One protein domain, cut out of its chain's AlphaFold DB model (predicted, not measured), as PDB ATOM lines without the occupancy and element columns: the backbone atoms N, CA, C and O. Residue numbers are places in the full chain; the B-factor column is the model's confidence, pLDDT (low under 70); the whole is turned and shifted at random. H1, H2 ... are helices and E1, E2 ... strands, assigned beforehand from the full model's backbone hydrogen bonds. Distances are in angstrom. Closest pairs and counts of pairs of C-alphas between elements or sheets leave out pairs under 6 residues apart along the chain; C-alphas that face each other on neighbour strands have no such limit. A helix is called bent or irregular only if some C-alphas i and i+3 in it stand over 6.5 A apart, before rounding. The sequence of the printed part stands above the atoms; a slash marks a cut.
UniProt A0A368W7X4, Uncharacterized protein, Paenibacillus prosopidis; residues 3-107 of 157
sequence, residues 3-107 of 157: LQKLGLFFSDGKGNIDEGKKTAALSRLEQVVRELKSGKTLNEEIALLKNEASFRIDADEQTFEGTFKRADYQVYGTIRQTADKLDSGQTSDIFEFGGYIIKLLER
ATOM      1  N   LEU A   3     178.899 261.712 262.365       93.06
ATOM      2  CA  LEU A   3     180.246 261.855 261.814       93.06
ATOM      3  C   LEU A   3     181.220 260.862 262.432       93.06
ATOM      4  O   LEU A   3     181.004 260.382 263.537       93.06
ATOM      5  N   GLN A   4     182.318 260.604 261.736       94.75
ATOM      6  CA  GLN A   4     183.476 259.910 262.290       94.75
ATOM      7  C   GLN A   4     184.633 260.886 262.425       94.75
ATOM      8  O   GLN A   4     184.863 261.699 261.527       94.75
ATOM      9  N   LYS A   5     185.375 260.788 263.526       93.31
ATOM     10  CA  LYS A   5     186.602 261.549 263.755       93.31
ATOM     11  C   LYS A   5     187.809 260.625 263.803       93.31
ATOM     12  O   LYS A   5     187.725 259.493 264.273       93.31
ATOM     13  N   LEU A   6     188.936 261.150 263.346       94.31
ATOM     14  CA  LEU A   6     190.249 260.557 263.535       94.31
ATOM     15  C   LEU A   6     191.220 261.664 263.922       94.31
ATOM     16  O   LEU A   6     191.363 262.644 263.192       94.31
ATOM     17  N   GLY A   7     191.912 261.472 265.034       92.56
ATOM     18  CA  GLY A   7     193.001 262.309 265.477       92.56
ATOM     19  C   GLY A   7     194.240 261.516 265.853       92.56
ATOM     20  O   GLY A   7     194.163 260.401 266.372       92.56
ATOM     21  N   LEU A   8     195.397 262.114 265.588       92.06
ATOM     22  CA  LEU A   8     196.705 261.583 265.952       92.06
ATOM     23  C   LEU A   8     197.352 262.524 266.963       92.06
ATOM     24  O   LEU A   8     197.636 263.683 266.661       92.06
ATOM     25  N   PHE A   9     197.607 262.024 268.170       88.56
ATOM     26  CA  PHE A   9     198.278 262.822 269.189       88.56
ATOM     27  C   PHE A   9     199.788 262.821 268.981       88.56
ATOM     28  O   PHE A   9     200.425 261.773 268.863       88.56
ATOM     29  N   PHE A  10     200.356 264.018 269.038       87.69
ATOM     30  CA  PHE A  10     201.793 264.278 268.966       87.69
ATOM     31  C   PHE A  10     202.303 265.095 270.167       87.69
ATOM     32  O   PHE A  10     203.448 265.549 270.169       87.69
ATOM     33  N   SER A  11     201.465 265.278 271.192       81.44
ATOM     34  CA  SER A  11     201.865 265.847 272.477       81.44
ATOM     35  C   SER A  11     202.056 264.755 273.526       81.44
ATOM     36  O   SER A  11     201.380 263.722 273.506       81.44
ATOM     37  N   ASP A  12     202.953 264.991 274.478       77.88
ATOM     38  CA  ASP A  12     203.026 264.168 275.681       77.88
ATOM     39  C   ASP A  12     201.838 264.453 276.627       77.88
ATOM     40  O   ASP A  12     201.068 265.402 276.447       77.88
ATOM     41  N   GLY A  13     201.673 263.627 277.667       70.44
ATOM     42  CA  GLY A  13     200.636 263.820 278.692       70.44
ATOM     43  C   GLY A  13     200.807 265.083 279.550       70.44
ATOM     44  O   GLY A  13     200.018 265.294 280.466       70.44
ATOM     45  N   LYS A  14     201.836 265.899 279.285       75.00
ATOM     46  CA  LYS A  14     202.117 267.190 279.927       75.00
ATOM     47  C   LYS A  14     201.906 268.371 278.967       75.00
ATOM     48  O   LYS A  14     202.135 269.506 279.369       75.00
ATOM     49  N   GLY A  15     201.463 268.115 277.733       73.19
ATOM     50  CA  GLY A  15     201.199 269.137 276.721       73.19
ATOM     51  C   GLY A  15     202.420 269.570 275.904       73.19
ATOM     52  O   GLY A  15     202.288 270.470 275.079       73.19
ATOM     53  N   ASN A  16     203.590 268.941 276.069       81.50
ATOM     54  CA  ASN A  16     204.749 269.251 275.232       81.50
ATOM     55  C   ASN A  16     204.576 268.616 273.854       81.50
ATOM     56  O   ASN A  16     204.358 267.409 273.743       81.50
ATOM     57  N   ILE A  17     204.699 269.429 272.811       83.75
ATOM     58  CA  ILE A  17     204.606 268.999 271.416       83.75
ATOM     59  C   ILE A  17     205.973 268.501 270.947       83.75
ATOM     60  O   ILE A  17     206.969 269.219 271.028       83.75
ATOM     61  N   ASP A  18     206.011 267.281 270.417       86.25
ATOM     62  CA  ASP A  18     207.165 266.763 269.686       86.25
ATOM     63  C   ASP A  18     207.007 267.149 268.207       86.25
ATOM     64  O   ASP A  18     206.156 266.606 267.502       86.25
ATOM     65  N   GLU A  19     207.801 268.115 267.736       86.69
ATOM     66  CA  GLU A  19     207.710 268.628 266.359       86.69
ATOM     67  C   GLU A  19     207.991 267.549 265.296       86.69
ATOM     68  O   GLU A  19     207.402 267.575 264.210       86.69
ATOM     69  N   GLY A  20     208.823 266.548 265.608       87.12
ATOM     70  CA  GLY A  20     209.060 265.409 264.722       87.12
ATOM     71  C   GLY A  20     207.812 264.536 264.595       87.12
ATOM     72  O   GLY A  20     207.364 264.238 263.486       87.12
ATOM     73  N   LYS A  21     207.190 264.194 265.730       87.50
ATOM     74  CA  LYS A  21     205.926 263.438 265.744       87.50
ATOM     75  C   LYS A  21     204.774 264.215 265.134       87.50
ATOM     76  O   LYS A  21     203.953 263.617 264.453       87.50
ATOM     77  N   LYS A  22     204.715 265.527 265.342       89.38
ATOM     78  CA  LYS A  22     203.699 266.402 264.751       89.38
ATOM     79  C   LYS A  22     203.793 266.403 263.232       89.38
ATOM     80  O   LYS A  22     202.788 266.180 262.564       89.38
ATOM     81  N   THR A  23     204.998 266.567 262.691       90.38
ATOM     82  CA  THR A  23     205.231 266.518 261.241       90.38
ATOM     83  C   THR A  23     204.851 265.151 260.662       90.38
ATOM     84  O   THR A  23     204.183 265.073 259.631       90.38
ATOM     85  N   ALA A  24     205.214 264.063 261.348       90.50
ATOM     86  CA  ALA A  24     204.858 262.711 260.931       90.50
ATOM     87  C   ALA A  24     203.340 262.448 261.002       90.50
ATOM     88  O   ALA A  24     202.774 261.882 260.069       90.50
ATOM     89  N   ALA A  25     202.673 262.896 262.070       90.94
ATOM     90  CA  ALA A  25     201.229 262.772 262.251       90.94
ATOM     91  C   ALA A  25     200.460 263.535 261.165       90.94
ATOM     92  O   ALA A  25     199.546 262.983 260.558       90.94
ATOM     93  N   LEU A  26     200.878 264.770 260.873       92.25
ATOM     94  CA  LEU A  26     200.319 265.591 259.800       92.25
ATOM     95  C   LEU A  26     200.442 264.902 258.442       92.25
ATOM     96  O   LEU A  26     199.439 264.694 257.765       92.25
ATOM     97  N   SER A  27     201.651 264.468 258.084       92.19
ATOM     98  CA  SER A  27     201.900 263.760 256.825       92.19
ATOM     99  C   SER A  27     201.065 262.477 256.710       92.19
ATOM    100  O   SER A  27     200.505 262.176 255.650       92.19
ATOM    101  N   ARG A  28     200.899 261.743 257.820       92.88
ATOM    102  CA  ARG A  28     200.060 260.541 257.851       92.88
ATOM    103  C   ARG A  28     198.579 260.874 257.678       92.88
ATOM    104  O   ARG A  28     197.912 260.191 256.907       92.88
ATOM    105  N   LEU A  29     198.069 261.922 258.324       93.38
ATOM    106  CA  LEU A  29     196.688 262.380 258.140       93.38
ATOM    107  C   LEU A  29     196.433 262.859 256.708       93.38
ATOM    108  O   LEU A  29     195.407 262.515 256.128       93.38
ATOM    109  N   GLU A  30     197.373 263.579 256.095       93.88
ATOM    110  CA  GLU A  30     197.269 263.968 254.687       93.88
ATOM    111  C   GLU A  30     197.207 262.747 253.765       93.88
ATOM    112  O   GLU A  30     196.446 262.733 252.794       93.88
ATOM    113  N   GLN A  31     197.992 261.706 254.063       93.19
ATOM    114  CA  GLN A  31     197.908 260.441 253.344       93.19
ATOM    115  C   GLN A  31     196.531 259.804 253.518       93.19
ATOM    116  O   GLN A  31     195.914 259.464 252.516       93.19
ATOM    117  N   VAL A  32     196.018 259.711 254.747       94.19
ATOM    118  CA  VAL A  32     194.668 259.189 255.008       94.19
ATOM    119  C   VAL A  32     193.627 259.962 254.194       94.19
ATOM    120  O   VAL A  32     192.822 259.347 253.505       94.19
ATOM    121  N   VAL A  33     193.675 261.298 254.163       93.00
ATOM    122  CA  VAL A  33     192.750 262.111 253.350       93.00
ATOM    123  C   VAL A  33     192.838 261.767 251.857       93.00
ATOM    124  O   VAL A  33     191.808 261.705 251.183       93.00
ATOM    125  N   ARG A  34     194.039 261.517 251.316       92.81
ATOM    126  CA  ARG A  34     194.209 261.079 249.916       92.81
ATOM    127  C   ARG A  34     193.608 259.693 249.665       92.81
ATOM    128  O   ARG A  34     192.946 259.506 248.649       92.81
ATOM    129  N   GLU A  35     193.793 258.760 250.589       93.38
ATOM    130  CA  GLU A  35     193.246 257.398 250.499       93.38
ATOM    131  C   GLU A  35     191.711 257.374 250.616       93.38
ATOM    132  O   GLU A  35     191.022 256.624 249.930       93.38
ATOM    133  N   LEU A  36     191.133 258.260 251.426       92.06
ATOM    134  CA  LEU A  36     189.678 258.411 251.498       92.06
ATOM    135  C   LEU A  36     189.096 258.937 250.180       92.06
ATOM    136  O   LEU A  36     188.011 258.522 249.775       92.06
ATOM    137  N   LYS A  37     189.829 259.812 249.477       88.25
ATOM    138  CA  LYS A  37     189.449 260.297 248.138       88.25
ATOM    139  C   LYS A  37     189.566 259.214 247.060       88.25
ATOM    140  O   LYS A  37     188.847 259.296 246.069       88.25
ATOM    141  N   SER A  38     190.431 258.212 247.240       88.44
ATOM    142  CA  SER A  38     190.543 257.065 246.324       88.44
ATOM    143  C   SER A  38     189.500 255.970 246.586       88.44
ATOM    144  O   SER A  38     189.429 255.007 245.826       88.44
ATOM    145  N   GLY A  39     188.656 256.137 247.612       87.62
ATOM    146  CA  GLY A  39     187.526 255.256 247.903       87.62
ATOM    147  C   GLY A  39     187.719 254.339 249.108       87.62
ATOM    148  O   GLY A  39     186.802 253.581 249.421       87.62
ATOM    149  N   LYS A  40     188.855 254.413 249.816       91.44
ATOM    150  CA  LYS A  40     189.004 253.692 251.085       91.44
ATOM    151  C   LYS A  40     188.088 254.254 252.166       91.44
ATOM    152  O   LYS A  40     187.666 255.415 252.144       91.44
ATOM    153  N   THR A  41     187.797 253.421 253.152       91.62
ATOM    154  CA  THR A  41     187.018 253.809 254.325       91.62
ATOM    155  C   THR A  41     187.922 254.285 255.458       91.62
ATOM    156  O   THR A  41     189.065 253.855 255.605       91.62
ATOM    157  N   LEU A  42     187.396 255.165 256.315       91.56
ATOM    158  CA  LEU A  42     188.144 255.652 257.475       91.56
ATOM    159  C   LEU A  42     188.422 254.524 258.480       91.56
ATOM    160  O   LEU A  42     189.481 254.503 259.096       91.56
ATOM    161  N   ASN A  43     187.517 253.548 258.586       92.31
ATOM    162  CA  ASN A  43     187.688 252.377 259.444       92.31
ATOM    163  C   ASN A  43     188.890 251.513 259.033       92.31
ATOM    164  O   ASN A  43     189.612 251.031 259.906       92.31
ATOM    165  N   GLU A  44     189.129 251.335 257.730       92.12
ATOM    166  CA  GLU A  44     190.305 250.612 257.227       92.12
ATOM    167  C   GLU A  44     191.602 251.332 257.613       92.12
ATOM    168  O   GLU A  44     192.518 250.710 258.151       92.12
ATOM    169  N   GLU A  45     191.663 252.652 257.429       92.94
ATOM    170  CA  GLU A  45     192.843 253.441 257.802       92.94
ATOM    171  C   GLU A  45     193.050 253.481 259.329       92.94
ATOM    172  O   GLU A  45     194.181 253.354 259.797       92.94
ATOM    173  N   ILE A  46     191.980 253.550 260.132       91.75
ATOM    174  CA  ILE A  46     192.062 253.426 261.599       91.75
ATOM    175  C   ILE A  46     192.658 252.069 261.999       91.75
ATOM    176  O   ILE A  46     193.489 252.007 262.908       91.75
ATOM    177  N   ALA A  47     192.244 250.978 261.349       91.25
ATOM    178  CA  ALA A  47     192.767 249.644 261.637       91.25
ATOM    179  C   ALA A  47     194.263 249.532 261.300       91.25
ATOM    180  O   ALA A  47     195.025 248.970 262.089       91.25
ATOM    181  N   LEU A  48     194.699 250.115 260.178       89.75
ATOM    182  CA  LEU A  48     196.116 250.183 259.804       89.75
ATOM    183  C   LEU A  48     196.931 250.975 260.832       89.75
ATOM    184  O   LEU A  48     197.934 250.477 261.341       89.75
ATOM    185  N   LEU A  49     196.457 252.161 261.218       89.81
ATOM    186  CA  LEU A  49     197.136 253.019 262.190       89.81
ATOM    187  C   LEU A  49     197.274 252.355 263.565       89.81
ATOM    188  O   LEU A  49     198.313 252.487 264.214       89.81
ATOM    189  N   LYS A  50     196.256 251.604 264.008       86.75
ATOM    190  CA  LYS A  50     196.314 250.839 265.265       86.75
ATOM    191  C   LYS A  50     197.420 249.779 265.253       86.75
ATOM    192  O   LYS A  50     197.998 249.515 266.305       86.75
ATOM    193  N   ASN A  51     197.745 249.219 264.089       83.69
ATOM    194  CA  ASN A  51     198.819 248.234 263.935       83.69
ATOM    195  C   ASN A  51     200.216 248.876 263.835       83.69
ATOM    196  O   ASN A  51     201.202 248.237 264.188       83.69
ATOM    197  N   GLU A  52     200.316 250.132 263.391       78.25
ATOM    198  CA  GLU A  52     201.590 250.853 263.218       78.25
ATOM    199  C   GLU A  52     202.217 251.335 264.549       78.25
ATOM    200  O   GLU A  52     203.371 251.765 264.548       78.25
ATOM    201  N   ALA A  53     201.484 251.287 265.676       66.19
ATOM    202  CA  ALA A  53     201.904 251.633 267.052       66.19
ATOM    203  C   ALA A  53     202.649 252.981 267.243       66.19
ATOM    204  O   ALA A  53     203.190 253.256 268.313       66.19
ATOM    205  N   SER A  54     202.667 253.839 266.223       77.31
ATOM    206  CA  SER A  54     203.516 255.037 266.158       77.31
ATOM    207  C   SER A  54     202.854 256.274 266.762       77.31
ATOM    208  O   SER A  54     203.534 257.214 267.176       77.31
ATOM    209  N   PHE A  55     201.524 256.266 266.850       83.06
ATOM    210  CA  PHE A  55     200.729 257.376 267.353       83.06
ATOM    211  C   PHE A  55     199.700 256.874 268.352       83.06
ATOM    212  O   PHE A  55     199.123 255.796 268.191       83.06
ATOM    213  N   ARG A  56     199.408 257.699 269.359       87.81
ATOM    214  CA  ARG A  56     198.160 257.538 270.101       87.81
ATOM    215  C   ARG A  56     197.036 258.068 269.216       87.81
ATOM    216  O   ARG A  56     197.129 259.190 268.722       87.81
ATOM    217  N   ILE A  57     195.998 257.264 269.038       90.38
ATOM    218  CA  ILE A  57     194.878 257.558 268.143       90.38
ATOM    219  C   ILE A  57     193.662 257.950 268.985       90.38
ATOM    220  O   ILE A  57     193.335 257.249 269.942       90.38
ATOM    221  N   ASP A  58     192.999 259.043 268.618       90.25
ATOM    222  CA  ASP A  58     191.607 259.314 268.987       90.25
ATOM    223  C   ASP A  58     190.741 259.004 267.772       90.25
ATOM    224  O   ASP A  58     190.849 259.675 266.752       90.25
ATOM    225  N   ALA A  59     189.921 257.968 267.834       92.25
ATOM    226  CA  ALA A  59     189.008 257.654 266.750       92.25
ATOM    227  C   ALA A  59     187.671 257.250 267.341       92.25
ATOM    228  O   ALA A  59     187.619 256.344 268.174       92.25
ATOM    229  N   ASP A  60     186.619 257.929 266.906       91.31
ATOM    230  CA  ASP A  60     185.275 257.708 267.415       91.31
ATOM    231  C   ASP A  60     184.226 258.085 266.370       91.31
ATOM    232  O   ASP A  60     184.483 258.872 265.452       91.31
ATOM    233  N   GLU A  61     183.033 257.535 266.536       92.25
ATOM    234  CA  GLU A  61     181.850 257.955 265.806       92.25
ATOM    235  C   GLU A  61     180.973 258.794 266.729       92.25
ATOM    236  O   GLU A  61     180.626 258.384 267.833       92.25
ATOM    237  N   GLN A  62     180.613 259.988 266.274       87.56
ATOM    238  CA  GLN A  62     179.854 260.936 267.064       87.56
ATOM    239  C   GLN A  62     178.545 261.279 266.367       87.56
ATOM    240  O   GLN A  62     178.517 261.740 265.220       87.56
ATOM    241  N   THR A  63     177.455 261.099 267.105       87.44
ATOM    242  CA  THR A  63     176.132 261.570 266.715       87.44
ATOM    243  C   THR A  63     175.809 262.826 267.501       87.44
ATOM    244  O   THR A  63     175.893 262.868 268.725       87.44
ATOM    245  N   PHE A  64     175.430 263.864 266.774       79.31
ATOM    246  CA  PHE A  64     174.890 265.082 267.327       79.31
ATOM    247  C   PHE A  64     173.399 265.165 267.030       79.31
ATOM    248  O   PHE A  64     173.004 265.455 265.893       79.31
ATOM    249  N   GLU A  65     172.595 264.934 268.060       72.75
ATOM    250  CA  GLU A  65     171.142 265.068 268.029       72.75
ATOM    251  C   GLU A  65     170.731 266.452 268.552       72.75
ATOM    252  O   GLU A  65     171.327 266.980 269.488       72.75
ATOM    253  N   GLY A  66     169.698 267.049 267.954       66.38
ATOM    254  CA  GLY A  66     169.029 268.217 268.538       66.38
ATOM    255  C   GLY A  66     169.839 269.522 268.595       66.38
ATOM    256  O   GLY A  66     170.704 269.805 267.758       66.38
ATOM    257  N   THR A  67     169.443 270.377 269.540       60.47
ATOM    258  CA  THR A  67     169.974 271.720 269.789       60.47
ATOM    259  C   THR A  67     171.254 271.654 270.615       60.47
ATOM    260  O   THR A  67     171.293 271.109 271.713       60.47
ATOM    261  N   PHE A  68     172.323 272.204 270.043       65.50
ATOM    262  CA  PHE A  68     173.661 272.195 270.621       65.50
ATOM    263  C   PHE A  68     173.729 273.195 271.774       65.50
ATOM    264  O   PHE A  68     173.566 274.397 271.546       65.50
ATOM    265  N   LYS A  69     173.937 272.718 273.003       65.50
ATOM    266  CA  LYS A  69     173.999 273.598 274.174       65.50
ATOM    267  C   LYS A  69     175.367 274.265 274.260       65.50
ATOM    268  O   LYS A  69     176.358 273.790 273.707       65.50
ATOM    269  N   ARG A  70     175.450 275.357 275.021       66.44
ATOM    270  CA  ARG A  70     176.702 276.100 275.244       66.44
ATOM    271  C   ARG A  70     177.834 275.216 275.784       66.44
ATOM    272  O   ARG A  70     178.977 275.367 275.360       66.44
ATOM    273  N   ALA A  71     177.509 274.269 276.667       68.56
ATOM    274  CA  ALA A  71     178.465 273.292 277.190       68.56
ATOM    275  C   ALA A  71     179.030 272.376 276.088       68.56
ATOM    276  O   ALA A  71     180.234 272.135 276.052       68.56
ATOM    277  N   ASP A  72     178.195 271.943 275.137       70.94
ATOM    278  CA  ASP A  72     178.634 271.127 273.997       70.94
ATOM    279  C   ASP A  72     179.535 271.935 273.057       70.94
ATOM    280  O   ASP A  72     180.495 271.408 272.493       70.94
ATOM    281  N   TYR A  73     179.273 273.239 272.929       72.69
ATOM    282  CA  TYR A  73     180.088 274.151 272.130       72.69
ATOM    283  C   TYR A  73     181.512 274.302 272.675       72.69
ATOM    284  O   TYR A  73     182.458 274.396 271.895       72.69
ATOM    285  N   GLN A  74     181.684 274.290 273.998       73.06
ATOM    286  CA  GLN A  74     183.014 274.369 274.611       73.06
ATOM    287  C   GLN A  74     183.867 273.130 274.327       73.06
ATOM    288  O   GLN A  74     185.082 273.248 274.202       73.06
ATOM    289  N   VAL A  75     183.242 271.956 274.213       74.25
ATOM    290  CA  VAL A  75     183.956 270.684 274.035       74.25
ATOM    291  C   VAL A  75     184.124 270.325 272.557       74.25
ATOM    292  O   VAL A  75     185.165 269.817 272.157       74.25
ATOM    293  N   TYR A  76     183.114 270.600 271.734       81.88
ATOM    294  CA  TYR A  76     183.020 270.099 270.360       81.88
ATOM    295  C   TYR A  76     182.816 271.211 269.323       81.88
ATOM    296  O   TYR A  76     182.515 270.918 268.165       81.88
ATOM    297  N   GLY A  77     182.956 272.484 269.711       83.56
ATOM    298  CA  GLY A  77     182.673 273.635 268.850       83.56
ATOM    299  C   GLY A  77     183.419 273.588 267.518       83.56
ATOM    300  O   GLY A  77     182.796 273.731 266.467       83.56
ATOM    301  N   THR A  78     184.724 273.302 267.536       87.31
ATOM    302  CA  THR A  78     185.537 273.225 266.311       87.31
ATOM    303  C   THR A  78     185.112 272.059 265.419       87.31
ATOM    304  O   THR A  78     184.900 272.250 264.224       87.31
ATOM    305  N   ILE A  79     184.909 270.866 265.992       88.94
ATOM    306  CA  ILE A  79     184.415 269.684 265.263       88.94
ATOM    307  C   ILE A  79     183.068 269.986 264.599       88.94
ATOM    308  O   ILE A  79     182.882 269.709 263.413       88.94
ATOM    309  N   ARG A  80     182.139 270.601 265.340       85.62
ATOM    310  CA  ARG A  80     180.808 270.970 264.849       85.62
ATOM    311  C   ARG A  80     180.885 271.985 263.710       85.62
ATOM    312  O   ARG A  80     180.280 271.763 262.667       85.62
ATOM    313  N   GLN A  81     181.647 273.064 263.888       86.00
ATOM    314  CA  GLN A  81     181.826 274.100 262.866       86.00
ATOM    315  C   GLN A  81     182.450 273.545 261.583       86.00
ATOM    316  O   GLN A  81     182.065 273.956 260.487       86.00
ATOM    317  N   THR A  82     183.401 272.615 261.701       90.19
ATOM    318  CA  THR A  82     183.976 271.927 260.543       90.19
ATOM    319  C   THR A  82     182.929 271.037 259.876       90.19
ATOM    320  O   THR A  82     182.748 271.126 258.666       90.19
ATOM    321  N   ALA A  83     182.175 270.244 260.646       89.81
ATOM    322  CA  ALA A  83     181.143 269.345 260.120       89.81
ATOM    323  C   ALA A  83     179.984 270.092 259.434       89.81
ATOM    324  O   ALA A  83     179.399 269.601 258.466       89.81
ATOM    325  N   ASP A  84     179.660 271.300 259.898       86.25
ATOM    326  CA  ASP A  84     178.621 272.141 259.303       86.25
ATOM    327  C   ASP A  84     178.965 272.594 257.872       86.25
ATOM    328  O   ASP A  84     178.053 272.849 257.081       86.25
ATOM    329  N   LYS A  85     180.251 272.609 257.504       89.19
ATOM    330  CA  LYS A  85     180.740 272.975 256.162       89.19
ATOM    331  C   LYS A  85     180.868 271.788 255.202       89.19
ATOM    332  O   LYS A  85     181.227 272.002 254.050       89.19
ATOM    333  N   LEU A  86     180.622 270.563 255.671       90.00
ATOM    334  CA  LEU A  86     180.762 269.344 254.876       90.00
ATOM    335  C   LEU A  86     179.420 268.857 254.333       90.00
ATOM    336  O   LEU A  86     178.387 268.959 255.002       90.00
ATOM    337  N   ASP A  87     179.483 268.240 253.159       90.19
ATOM    338  CA  ASP A  87     178.418 267.413 252.601       90.19
ATOM    339  C   ASP A  87     178.517 265.964 253.105       90.19
ATOM    340  O   ASP A  87     179.572 265.495 253.545       90.19
ATOM    341  N   SER A  88     177.404 265.226 253.071       90.38
ATOM    342  CA  SER A  88     177.399 263.812 253.462       90.38
ATOM    343  C   SER A  88     178.361 263.001 252.588       90.38
ATOM    344  O   SER A  88     178.363 263.106 251.366       90.38
ATOM    345  N   GLY A  89     179.202 262.194 253.233       89.81
ATOM    346  CA  GLY A  89     180.291 261.445 252.610       89.81
ATOM    347  C   GLY A  89     181.614 262.211 252.499       89.81
ATOM    348  O   GLY A  89     182.646 261.576 252.270       89.81
ATOM    349  N   GLN A  90     181.625 263.532 252.698       91.62
ATOM    350  CA  GLN A  90     182.827 264.354 252.576       91.62
ATOM    351  C   GLN A  90     183.731 264.243 253.814       91.62
ATOM    352  O   GLN A  90     183.269 264.129 254.952       91.62
ATOM    353  N   THR A  91     185.041 264.309 253.581       94.31
ATOM    354  CA  THR A  91     186.075 264.413 254.619       94.31
ATOM    355  C   THR A  91     186.600 265.844 254.692       94.31
ATOM    356  O   THR A  91     186.798 266.479 253.657       94.31
ATOM    357  N   SER A  92     186.817 266.348 255.906       93.94
ATOM    358  CA  SER A  92     187.414 267.661 256.141       93.94
ATOM    359  C   SER A  92     188.894 267.712 255.771       93.94
ATOM    360  O   SER A  92     189.581 266.691 255.705       93.94
ATOM    361  N   ASP A  93     189.408 268.933 255.664       91.94
ATOM    362  CA  ASP A  93     190.834 269.185 255.841       91.94
ATOM    363  C   ASP A  93     191.257 268.935 257.300       91.94
ATOM    364  O   ASP A  93     190.424 268.682 258.178       91.94
ATOM    365  N   ILE A  94     192.563 268.991 257.566       92.62
ATOM    366  CA  ILE A  94     193.125 268.767 258.901       92.62
ATOM    367  C   ILE A  94     192.910 270.014 259.778       92.62
ATOM    368  O   ILE A  94     193.224 271.122 259.346       92.62
ATOM    369  N   PHE A  95     192.409 269.861 261.013       89.44
ATOM    370  CA  PHE A  95     192.078 270.995 261.896       89.44
ATOM    371  C   PHE A  95     192.439 270.800 263.393       89.44
ATOM    372  O   PHE A  95     193.176 269.882 263.765       89.44
ATOM    373  N   GLU A  96     191.977 271.757 264.219       69.88
ATOM    374  CA  GLU A  96     192.261 272.027 265.647       69.88
ATOM    375  C   GLU A  96     193.681 272.496 265.945       69.88
ATOM    376  O   GLU A  96     193.870 273.652 266.297       69.88
ATOM    377  N   PHE A  97     194.679 271.647 265.747       69.62
ATOM    378  CA  PHE A  97     196.096 272.018 265.853       69.62
ATOM    379  C   PHE A  97     196.945 271.178 264.889       69.62
ATOM    380  O   PHE A  97     198.098 270.863 265.167       69.62
ATOM    381  N   GLY A  98     196.356 270.775 263.756       67.00
ATOM    382  CA  GLY A  98     196.997 269.888 262.782       67.00
ATOM    383  C   GLY A  98     196.845 268.394 263.101       67.00
ATOM    384  O   GLY A  98     197.586 267.573 262.580       67.00
ATOM    385  N   GLY A  99     195.923 268.031 263.993       84.56
ATOM    386  CA  GLY A  99     195.866 266.688 264.572       84.56
ATOM    387  C   GLY A  99     194.597 265.905 264.295       84.56
ATOM    388  O   GLY A  99     194.539 264.774 264.756       84.56
ATOM    389  N   TYR A 100     193.609 266.466 263.590       92.19
ATOM    390  CA  TYR A 100     192.297 265.841 263.401       92.19
ATOM    391  C   TYR A 100     191.768 265.975 261.981       92.19
ATOM    392  O   TYR A 100     191.939 267.012 261.347       92.19
ATOM    393  N   ILE A 101     191.043 264.951 261.539       94.81
ATOM    394  CA  ILE A 101     190.138 264.978 260.389       94.81
ATOM    395  C   ILE A 101     188.778 264.422 260.807       94.81
ATOM    396  O   ILE A 101     188.681 263.601 261.725       94.81
ATOM    397  N   ILE A 102     187.723 264.835 260.108       94.56
ATOM    398  CA  ILE A 102     186.383 264.272 260.282       94.56
ATOM    399  C   ILE A 102     185.784 263.877 258.939       94.56
ATOM    400  O   ILE A 102     186.039 264.515 257.920       94.56
ATOM    401  N   LYS A 103     184.954 262.834 258.938       94.38
ATOM    402  CA  LYS A 103     184.121 262.436 257.804       94.38
ATOM    403  C   LYS A 103     182.660 262.548 258.202       94.38
ATOM    404  O   LYS A 103     182.232 261.904 259.160       94.38
ATOM    405  N   LEU A 104     181.893 263.350 257.470       93.06
ATOM    406  CA  LEU A 104     180.457 263.437 257.693       93.06
ATOM    407  C   LEU A 104     179.805 262.189 257.093       93.06
ATOM    408  O   LEU A 104     179.916 261.957 255.893       93.06
ATOM    409  N   LEU A 105     179.154 261.369 257.918       92.00
ATOM    410  CA  LEU A 105     178.463 260.174 257.436       92.00
ATOM    411  C   LEU A 105     177.070 260.544 256.947       92.00
ATOM    412  O   LEU A 105     176.718 260.299 255.798       92.00
ATOM    413  N   GLU A 106     176.307 261.194 257.817       88.94
ATOM    414  CA  GLU A 106     174.910 261.522 257.575       88.94
ATOM    415  C   GLU A 106     174.589 262.890 258.161       88.94
ATOM    416  O   GLU A 106     174.983 263.251 259.277       88.94
ATOM    417  N   ARG A 107     173.809 263.654 257.406       82.75
ATOM    418  CA  ARG A 107     173.186 264.875 257.888       82.75
ATOM    419  C   ARG A 107     171.698 264.591 258.017       82.75
ATOM    420  O   ARG A 107     171.069 264.167 257.057       82.75
TER     421      ARG A 107
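Overview. This is residues 3 to 107 of the 157 residues of an uncharacterized protein of Paenibacillus prosopidis (UniProt A0A368W7X4). A small antiparallel sheet of three strands has two helices, H1 and H2, over one face, both running along the strands. The third helix, H3, is set away from those two and only grazes the sheet with its residues 79 to 84, and a long link, residues 85 to 99, leads from it back to E3. The printed part has 105 residues with three named helices and three named strands, in the order E1, H1, H2, E2, H3, E3; the sheet's order is E2, E1, E3, and the class is mixed, helices and strands. The whole is compact, with a radius of gyration of the C-alphas of 13.9 A, and flat, spanning 39 by 35 by 19 A.

Arrangement. E1, residues 3 to 9, is the inner strand, between the edge strands E2, residues 56 to 63, and E3, residues 100 to 106. E1 and E2 are antiparallel at 163 degrees, with N 7 and O 58 within hydrogen-bond range at 2.7 A. E1 and E3 are antiparallel at 169 degrees, with N 103 and O 4 within range at 2.8 A. H1, residues 19 to 37, is on the sheet at a height of 8.9 A, over E1 and E3; the closest C-alphas of H1 and E1 are those of Ala 25 and Leu 8, 6.0 A apart. H2, residues 42 to 52, is on the same face at a height of 9.9 A, over E2 and only just over E1, on which 3 of its C-alphas fall; the closest C-alphas of H2 and E2 are those of Ile 46 and Ala 59, 7.3 A apart. The sheet and these two helices form two layers, helices on one face of a sheet. H1, with residues 32 to 36 alone, and H2 only just touch, with 3 pairs of C-alphas within 8 A, the closest those of Val 32 and Glu 45 at 6.6 A; they form a helical hairpin, running opposite ways at 36 degrees, only just a steep tilt. H3, residues 70 to 84, only grazes the sheet; its closest C-alpha to E3 is that of Ala 83, 6.4 A from that of Leu 104. H3 is apart from H1 and H2. E2, H3 and E3 make a split strand-helix-strand unit, two strands running the same way with E1 between them, and its crossover is right-handed. In H1 and H2 every O i to N i+4 pair is within hydrogen-bond range, in H3 8 of 11.

Along the chain. E1 begins at C-alpha 3, (180.246, 261.855, 261.814), and is 19.5 A long. H1 measures 27.1 A, H2 15.4 A and E2 22.6 A. H3 measures 16.5 A and is irregular: C-alphas 75 and 78 are 8.3 A apart. E3 measures 18.8 A and ends at C-alpha 106, (174.910, 261.522, 257.575).

Size, cuts and confidence. The C-alphas of Gly 20 and Gly 66, the two farthest apart, are 40.3 A apart. The printed part has no cut; the link from H3 to E3 is long, with 15 residues. The mean pLDDT of the printed part is 86.0, with residue 53, residues 66 to 71 and residues 96 to 98 under 70.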